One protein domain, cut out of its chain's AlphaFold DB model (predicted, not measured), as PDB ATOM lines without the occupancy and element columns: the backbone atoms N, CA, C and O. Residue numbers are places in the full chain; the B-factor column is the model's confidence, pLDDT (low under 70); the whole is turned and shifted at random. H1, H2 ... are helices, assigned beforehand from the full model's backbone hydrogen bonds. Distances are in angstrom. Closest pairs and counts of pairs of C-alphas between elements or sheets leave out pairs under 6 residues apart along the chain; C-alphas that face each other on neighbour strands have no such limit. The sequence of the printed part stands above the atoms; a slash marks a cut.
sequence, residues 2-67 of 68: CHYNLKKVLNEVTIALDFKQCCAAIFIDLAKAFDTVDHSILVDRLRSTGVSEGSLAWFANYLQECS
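This is residues 2 to 67 of the 68 residues of an uncharacterized protein of Oncorhynchus mykiss (UniProt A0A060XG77). A lone helix, H1, stands off at one end; an outstretched link, residues 19 to 30, leads to the other end, where H3 and H4 pack side by side as a hairpin and short H2 lies by the end of H4. The 66 printed residues include four named helices, H1 to H4, and no named strand: all helix. The whole is loose, radius of gyration of the C-alphas 15.6 A, spanning 43 by 23 by 21 A.

H1, residues 2 to 18, is apart from H2, residues 31 to 34, H3, residues 39 to 48, and H4, residues 53 to 66. H2 and H3 meet only through their link. H2 only just touches H4, at residues 63 to 66 alone, with 3 pairs of C-alphas within 8 A; the closest, Phe 34 and Leu 63, are 7.1 A apart. H3 and H4, a helical hairpin, touch, closest at the C-alphas of Val 43 and Leu 56, 6.6 A, at a shallow tilt of 17 degrees, opposite ways. Every O i to N i+4 pair is within hydrogen-bond range in H3 and H4, and 12 of 13 in H1; H2 is too short for one.

H1 runs 24.8 A from C-alpha 2 at (36.997, 18.582, 23.008), H2 5.5 A, H3 14.3 A, and H4 19.9 A to C-alpha 66 at (19.827, 31.261, 15.101).

The farthest C-alphas, Phe 19 and Ser 67, are 43.8 A apart. The printed part has no cut; the link H1 to H2 is long. pLDDT is under 70 at residues 2 to 5, 28, 30, 32 and 65 to 67.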
ATOM      1  N   CYS A   2      37.720  18.729  24.290       46.94
ATOM      2  CA  CYS A   2      36.997  18.582  23.008       46.94
ATOM      3  C   CYS A   2      37.885  18.190  21.806       46.94
ATOM      4  O   CYS A   2      37.494  17.372  20.979       46.94
ATOM      5  N   HIS A   3      39.117  18.706  21.747       54.84
ATOM      6  CA  HIS A   3      40.059  18.420  20.655       54.84
ATOM      7  C   HIS A   3      40.552  16.956  20.639       54.84
ATOM      8  O   HIS A   3      40.953  16.444  19.596       54.84
ATOM      9  N   TYR A   4      40.517  16.266  21.786       66.38
ATOM     10  CA  TYR A   4      40.891  14.852  21.885       66.38
ATOM     11  C   TYR A   4      39.780  13.941  21.354       66.38
ATOM     12  O   TYR A   4      40.061  12.979  20.647       66.38
ATOM     13  N   ASN A   5      38.519  14.287  21.626       66.69
ATOM     14  CA  ASN A   5      37.367  13.483  21.216       66.69
ATOM     15  C   ASN A   5      37.210  13.442  19.691       66.69
ATOM     16  O   ASN A   5      36.977  12.370  19.142       66.69
ATOM     17  N   LEU A   6      37.433  14.565  18.997       78.50
ATOM     18  CA  LEU A   6      37.421  14.587  17.530       78.50
ATOM     19  C   LEU A   6      38.551  13.731  16.943       78.50
ATOM     20  O   LEU A   6      38.318  12.925  16.049       78.50
ATOM     21  N   LYS A   7      39.771  13.863  17.483       81.62
ATOM     22  CA  LYS A   7      40.919  13.049  17.054       81.62
ATOM     23  C   LYS A   7      40.684  11.559  17.291       81.62
ATOM     24  O   LYS A   7      41.072  10.754  16.453       81.62
ATOM     25  N   LYS A   8      40.028  11.198  18.395       85.44
ATOM     26  CA  LYS A   8      39.667   9.815  18.709       85.44
ATOM     27  C   LYS A   8      38.667   9.251  17.698       85.44
ATOM     28  O   LYS A   8      38.936   8.196  17.141       85.44
ATOM     29  N   VAL A   9      37.580   9.973  17.413       86.88
ATOM     30  CA  VAL A   9      36.577   9.546  16.421       86.88
ATOM     31  C   VAL A   9      37.206   9.410  15.035       86.88
ATOM     32  O   VAL A   9      36.992   8.407  14.364       86.88
ATOM     33  N   LEU A  10      38.041  10.370  14.621       88.62
ATOM     34  CA  LEU A  10      38.768  10.281  13.353       88.62
ATOM     35  C   LEU A  10      39.678   9.052  13.305       88.62
ATOM     36  O   LEU A  10      39.682   8.339  12.310       88.62
ATOM     37  N   ASN A  11      40.414   8.775  14.381       91.50
ATOM     38  CA  ASN A  11      41.275   7.601  14.466       91.50
ATOM     39  C   ASN A  11      40.476   6.288  14.400       91.50
ATOM     40  O   ASN A  11      40.882   5.368  13.701       91.50
ATOM     41  N   GLU A  12      39.338   6.202  15.088       89.94
ATOM     42  CA  GLU A  12      38.451   5.032  15.039       89.94
ATOM     43  C   GLU A  12      37.879   4.809  13.634       89.94
ATOM     44  O   GLU A  12      37.890   3.681  13.145       89.94
ATOM     45  N   VAL A  13      37.451   5.877  12.953       90.12
ATOM     46  CA  VAL A  13      36.975   5.803  11.564       90.12
ATOM     47  C   VAL A  13      38.096   5.359  10.626       90.12
ATOM     48  O   VAL A  13      37.871   4.472   9.807       90.12
ATOM     49  N   THR A  14      39.302   5.920  10.752       92.00
ATOM     50  CA  THR A  14      40.460   5.521   9.936       92.00
ATOM     51  C   THR A  14      40.794   4.045  10.125       92.00
ATOM     52  O   THR A  14      40.921   3.321   9.143       92.00
ATOM     53  N   ILE A  15      40.848   3.575  11.374       94.94
ATOM     54  CA  ILE A  15      41.088   2.161  11.687       94.94
ATOM     55  C   ILE A  15      40.009   1.275  11.052       94.94
ATOM     56  O   ILE A  15      40.324   0.266  10.423       94.94
ATOM     57  N   ALA A  16      38.736   1.645  11.183       92.12
ATOM     58  CA  ALA A  16      37.635   0.885  10.603       92.12
ATOM     59  C   ALA A  16      37.734   0.803   9.066       92.12
ATOM     60  O   ALA A  16      37.514  -0.266   8.489       92.12
ATOM     61  N   LEU A  17      38.141   1.891   8.404       91.31
ATOM     62  CA  LEU A  17      38.389   1.915   6.960       91.31
ATOM     63  C   LEU A  17      39.576   1.026   6.556       91.31
ATOM     64  O   LEU A  17      39.454   0.276   5.585       91.31
ATOM     65  N   ASP A  18      40.675   1.043   7.315       94.69
ATOM     66  CA  ASP A  18      41.844   0.181   7.077       94.69
ATOM     67  C   ASP A  18      41.477  -1.308   7.168       94.69
ATOM     68  O   ASP A  18      41.945  -2.133   6.379       94.69
ATOM     69  N   PHE A  19      40.561  -1.655   8.076       95.38
ATOM     70  CA  PHE A  19      40.009  -3.005   8.211       95.38
ATOM     71  C   PHE A  19      38.847  -3.310   7.251       95.38
ATOM     72  O   PHE A  19      38.201  -4.352   7.384       95.38
ATOM     73  N   LYS A  20      38.587  -2.444   6.260       92.00
ATOM     74  CA  LYS A  20      37.497  -2.571   5.272       92.00
ATOM     75  C   LYS A  20      36.108  -2.730   5.902       92.00
ATOM     76  O   LYS A  20      35.228  -3.369   5.321       92.00
ATOM     77  N   GLN A  21      35.899  -2.166   7.086       91.94
ATOM     78  CA  GLN A  21      34.590  -2.128   7.722       91.94
ATOM     79  C   GLN A  21      33.708  -1.072   7.047       91.94
ATOM     80  O   GLN A  21      34.187  -0.063   6.528       91.94
ATOM     81  N   CYS A  22      32.395  -1.298   7.052       85.69
ATOM     82  CA  CYS A  22      31.445  -0.305   6.567       85.69
ATOM     83  C   CYS A  22      31.289   0.816   7.602       85.69
ATOM     84  O   CYS A  22      30.730   0.600   8.675       85.69
ATOM     85  N   CYS A  23      31.743   2.018   7.252       83.12
ATOM     86  CA  CYS A  23      31.531   3.230   8.038       83.12
ATOM     87  C   CYS A  23      30.363   4.032   7.453       83.12
ATOM     88  O   CYS A  23      30.331   4.296   6.251       83.12
ATOM     89  N   ALA A  24      29.428   4.457   8.302       79.88
ATOM     90  CA  ALA A  24      28.369   5.390   7.937       79.88
ATOM     91  C   ALA A  24      28.515   6.667   8.768       79.88
ATOM     92  O   ALA A  24      28.648   6.609   9.988       79.88
ATOM     93  N   ALA A  25      28.486   7.816   8.099       79.56
ATOM     94  CA  ALA A  25      28.451   9.121   8.736       79.56
ATOM     95  C   ALA A  25      27.160   9.824   8.325       79.56
ATOM     96  O   ALA A  25      26.835   9.891   7.138       79.56
ATOM     97  N   ILE A  26      26.420  10.330   9.308       76.50
ATOM     98  CA  ILE A  26      25.210  11.112   9.072       76.50
ATOM     99  C   ILE A  26      25.562  12.567   9.350       76.50
ATOM    100  O   ILE A  26      25.814  12.947  10.492       76.50
ATOM    101  N   PHE A  27      25.592  13.370   8.291       70.25
ATOM    102  CA  PHE A  27      25.740  14.816   8.387       70.25
ATOM    103  C   PHE A  27      24.345  15.424   8.313       70.25
ATOM    104  O   PHE A  27      23.719  15.417   7.254       70.25
ATOM    105  N   ILE A  28      23.833  15.885   9.452       66.44
ATOM    106  CA  ILE A  28      22.523  16.531   9.517       66.44
ATOM    107  C   ILE A  28      22.745  18.038   9.416       66.44
ATOM    108  O   ILE A  28      23.377  18.627  10.294       66.44
ATOM    109  N   ASP A  29      22.229  18.655   8.351       70.94
ATOM    110  CA  ASP A  29      22.095  20.110   8.284       70.94
ATOM    111  C   ASP A  29      20.919  20.523   9.169       70.94
ATOM    112  O   ASP A  29      19.752  20.470   8.778       70.94
ATOM    113  N   LEU A  30      21.242  20.835  10.420       67.31
ATOM    114  CA  LEU A  30      20.253  21.169  11.431       67.31
ATOM    115  C   LEU A  30      19.913  22.660  11.465       67.31
ATOM    116  O   LEU A  30      18.980  23.014  12.176       67.31
ATOM    117  N   ALA A  31      20.607  23.519  10.708       73.44
ATOM    118  CA  ALA A  31      20.428  24.968  10.807       73.44
ATOM    119  C   ALA A  31      18.960  25.365  10.572       73.44
ATOM    120  O   ALA A  31      18.309  25.903  11.460       73.44
ATOM    121  N   LYS A  32      18.379  24.947   9.441       68.62
ATOM    122  CA  LYS A  32      16.968  25.233   9.124       68.62
ATOM    123  C   LYS A  32      15.963  24.456   9.969       68.62
ATOM    124  O   LYS A  32      14.830  24.894  10.131       68.62
ATOM    125  N   ALA A  33      16.334  23.268  10.444       71.12
ATOM    126  CA  ALA A  33      15.456  22.478  11.301       71.12
ATOM    127  C   ALA A  33      15.319  23.135  12.680       71.12
ATOM    128  O   ALA A  33      14.221  23.183  13.228       71.12
ATOM    129  N   PHE A  34      16.411  23.689  13.206       72.44
ATOM    130  CA  PHE A  34      16.429  24.358  14.495       72.44
ATOM    131  C   PHE A  34      15.728  25.715  14.483       72.44
ATOM    132  O   PHE A  34      15.003  25.970  15.435       72.44
ATOM    133  N   ASP A  35      15.774  26.473  13.381       73.25
ATOM    134  CA  ASP A  35      14.991  27.715  13.226       73.25
ATOM    135  C   ASP A  35      13.468  27.507  13.384       73.25
ATOM    136  O   ASP A  35      12.722  28.439  13.677       73.25
ATOM    137  N   THR A  36      12.976  26.284  13.148       76.06
ATOM    138  CA  THR A  36      11.535  25.963  13.170       76.06
ATOM    139  C   THR A  36      11.064  25.261  14.440       76.06
ATOM    140  O   THR A  36       9.858  25.132  14.660       76.06
ATOM    141  N   VAL A  37      11.991  24.769  15.261       82.88
ATOM    142  CA  VAL A  37      11.674  24.012  16.473       82.88
ATOM    143  C   VAL A  37      11.708  24.956  17.666       82.88
ATOM    144  O   VAL A  37      12.591  25.794  17.780       82.88
ATOM    145  N   ASP A  38      10.770  24.797  18.599       85.94
ATOM    146  CA  ASP A  38      10.819  25.538  19.858       85.94
ATOM    147  C   ASP A  38      12.116  25.210  20.621       85.94
ATOM    148  O   ASP A  38      12.345  24.071  21.053       85.94
ATOM    149  N   HIS A  39      12.973  26.221  20.778       87.31
ATOM    150  CA  HIS A  39      14.298  26.068  21.371       87.31
ATOM    151  C   HIS A  39      14.239  25.583  22.826       87.31
ATOM    152  O   HIS A  39      15.102  24.811  23.247       87.31
ATOM    153  N   SER A  40      13.217  25.980  23.593       86.94
ATOM    154  CA  SER A  40      13.064  25.566  24.993       86.94
ATOM    155  C   SER A  40      12.735  24.077  25.095       86.94
ATOM    156  O   SER A  40      13.387  23.342  25.840       86.94
ATOM    157  N   ILE A  41      11.815  23.606  24.248       90.00
ATOM    158  CA  ILE A  41      11.438  22.193  24.177       90.00
ATOM    159  C   ILE A  41      12.643  21.351  23.747       90.00
ATOM    160  O   ILE A  41      12.884  20.284  24.314       90.00
ATOM    161  N   LEU A  42      13.420  21.818  22.769       88.06
ATOM    162  CA  LEU A  42      14.617  21.121  22.304       88.06
ATOM    163  C   LEU A  42      15.671  20.978  23.412       88.06
ATOM    164  O   LEU A  42      16.174  19.874  23.637       88.06
ATOM    165  N   VAL A  43      15.979  22.058  24.134       89.81
ATOM    166  CA  VAL A  43      16.955  22.037  25.235       89.81
ATOM    167  C   VAL A  43      16.493  21.120  26.372       89.81
ATOM    168  O   VAL A  43      17.284  20.311  26.863       89.81
ATOM    169  N   ASP A  44      15.212  21.158  26.745       91.94
ATOM    170  CA  ASP A  44      14.666  20.278  27.783       91.94
ATOM    171  C   ASP A  44      14.694  18.800  27.371       91.94
ATOM    172  O   ASP A  44      15.001  17.919  28.182       91.94
ATOM    173  N   ARG A  45      14.444  18.501  26.089       91.88
ATOM    174  CA  ARG A  45      14.590  17.141  25.554       91.88
ATOM    175  C   ARG A  45      16.036  16.673  25.625       91.88
ATOM    176  O   ARG A  45      16.273  15.582  26.143       91.88
ATOM    177  N   LEU A  46      16.995  17.492  25.196       89.38
ATOM    178  CA  LEU A  46      18.422  17.168  25.295       89.38
ATOM    179  C   LEU A  46      18.833  16.912  26.752       89.38
ATOM    180  O   LEU A  46      19.506  15.916  27.036       89.38
ATOM    181  N   ARG A  47      18.345  17.725  27.696       93.25
ATOM    182  CA  ARG A  47      18.568  17.501  29.130       93.25
ATOM    183  C   ARG A  47      18.016  16.150  29.580       93.25
ATOM    184  O   ARG A  47      18.726  15.387  30.230       93.25
ATOM    185  N   SER A  48      16.793  15.805  29.172       93.19
ATOM    186  CA  SER A  48      16.169  14.518  29.517       93.19
ATOM    187  C   SER A  48      16.898  13.298  28.936       93.19
ATOM    188  O   SER A  48      16.829  12.215  29.510       93.19
ATOM    189  N   THR A  49      17.643  13.469  27.838       91.62
ATOM    190  CA  THR A  49      18.469  12.404  27.239       91.62
ATOM    191  C   THR A  49      19.828  12.206  27.918       91.62
ATOM    192  O   THR A  49      20.575  11.309  27.534       91.62
ATOM    193  N   GLY A  50      20.157  13.008  28.939       90.56
ATOM    194  CA  GLY A  50      21.412  12.892  29.689       90.56
ATOM    195  C   GLY A  50      22.587  13.663  29.082       90.56
ATOM    196  O   GLY A  50      23.743  13.370  29.393       90.56
ATOM    197  N   VAL A  51      22.321  14.648  28.219       91.81
ATOM    198  CA  VAL A  51      23.353  15.568  27.721       91.81
ATOM    199  C   VAL A  51      23.886  16.412  28.884       91.81
ATOM    200  O   VAL A  51      23.129  16.860  29.741       91.81
ATOM    201  N   SER A  52      25.203  16.629  28.931       93.75
ATOM    202  CA  SER A  52      25.834  17.379  30.023       93.75
ATOM    203  C   SER A  52      25.444  18.860  30.014       93.75
ATOM    204  O   SER A  52      25.321  19.458  28.947       93.75
ATOM    205  N   GLU A  53      25.352  19.489  31.192       91.69
ATOM    206  CA  GLU A  53      24.994  20.917  31.314       91.69
ATOM    207  C   GLU A  53      25.919  21.841  30.503       91.69
ATOM    208  O   GLU A  53      25.458  22.810  29.911       91.69
ATOM    209  N   GLY A  54      27.211  21.510  30.381       91.19
ATOM    210  CA  GLY A  54      28.131  22.270  29.525       91.19
ATOM    211  C   GLY A  54      27.784  22.191  28.033       91.19
ATOM    212  O   GLY A  54      27.923  23.176  27.315       91.19
ATOM    213  N   SER A  55      27.296  21.037  27.570       87.88
ATOM    214  CA  SER A  55      26.841  20.871  26.184       87.88
ATOM    215  C   SER A  55      25.467  21.512  25.979       87.88
ATOM    216  O   SER A  55      25.237  22.120  24.940       87.88
ATOM    217  N   LEU A  56      24.577  21.446  26.976       91.25
ATOM    218  CA  LEU A  56      23.282  22.135  26.952       91.25
ATOM    219  C   LEU A  56      23.444  23.654  26.872       91.25
ATOM    220  O   LEU A  56      22.767  24.287  26.071       91.25
ATOM    221  N   ALA A  57      24.372  24.234  27.641       90.94
ATOM    222  CA  ALA A  57      24.687  25.660  27.569       90.94
ATOM    223  C   ALA A  57      25.212  26.060  26.181       90.94
ATOM    224  O   ALA A  57      24.839  27.105  25.655       90.94
ATOM    225  N   TRP A  58      26.034  25.208  25.558       90.44
ATOM    226  CA  TRP A  58      26.487  25.424  24.185       90.44
ATOM    227  C   TRP A  58      25.320  25.391  23.187       90.44
ATOM    228  O   TRP A  58      25.213  26.297  22.365       90.44
ATOM    229  N   PHE A  59      24.420  24.406  23.292       87.38
ATOM    230  CA  PHE A  59      23.226  24.328  22.443       87.38
ATOM    231  C   PHE A  59      22.300  25.530  22.637       87.38
ATOM    232  O   PHE A  59      21.842  26.092  21.652       87.38
ATOM    233  N   ALA A  60      22.051  25.956  23.876       87.00
ATOM    234  CA  ALA A  60      21.220  27.122  24.159       87.00
ATOM    235  C   ALA A  60      21.789  28.402  23.522       87.00
ATOM    236  O   ALA A  60      21.044  29.140  22.884       87.00
ATOM    237  N   ASN A  61      23.107  28.619  23.621       85.56
ATOM    238  CA  ASN A  61      23.771  29.757  22.980       85.56
ATOM    239  C   ASN A  61      23.710  29.666  21.447       85.56
ATOM    240  O   ASN A  61      23.377  30.645  20.791       85.56
ATOM    241  N   TYR A  62      23.979  28.485  20.882       84.56
ATOM    242  CA  TYR A  62      23.915  28.256  19.435       84.56
ATOM    243  C   TYR A  62      22.513  28.526  18.871       84.56
ATOM    244  O   TYR A  62      22.364  29.212  17.866       84.56
ATOM    245  N   LEU A  63      21.473  28.039  19.550       82.31
ATOM    246  CA  LEU A  63      20.081  28.259  19.153       82.31
ATOM    247  C   LEU A  63      19.665  29.729  19.312       82.31
ATOM    248  O   LEU A  63      18.891  30.232  18.506       82.31
ATOM    249  N   GLN A  64      20.199  30.444  20.309       79.75
ATOM    250  CA  GLN A  64      19.948  31.876  20.483       79.75
ATOM    251  C   GLN A  64      20.526  32.723  19.334       79.75
ATOM    252  O   GLN A  64      19.922  33.725  18.955       79.75
ATOM    253  N   GLU A  65      21.660  32.324  18.754       69.00
ATOM    254  CA  GLU A  65      22.246  32.989  17.579       69.00
ATOM    255  C   GLU A  65      21.446  32.732  16.288       69.00
ATOM    256  O   GLU A  65      21.487  33.552  15.372       69.00
ATOM    257  N   CYS A  66      20.698  31.623  16.225       61.41
ATOM    258  CA  CYS A  66      19.827  31.261  15.101       61.41
ATOM    259  C   CYS A  66      18.415  31.875  15.182       61.41
ATOM    260  O   CYS A  66      17.700  31.904  14.183       61.41
ATOM    261  N   SER A  67      18.006  32.414  16.333       57.41
ATOM    262  CA  SER A  67      16.771  33.201  16.440       57.41
ATOM    263  C   SER A  67      16.957  34.611  15.865       57.41
ATOM    264  O   SER A  67      17.548  35.474  16.514       57.41
TER     265      SER A  67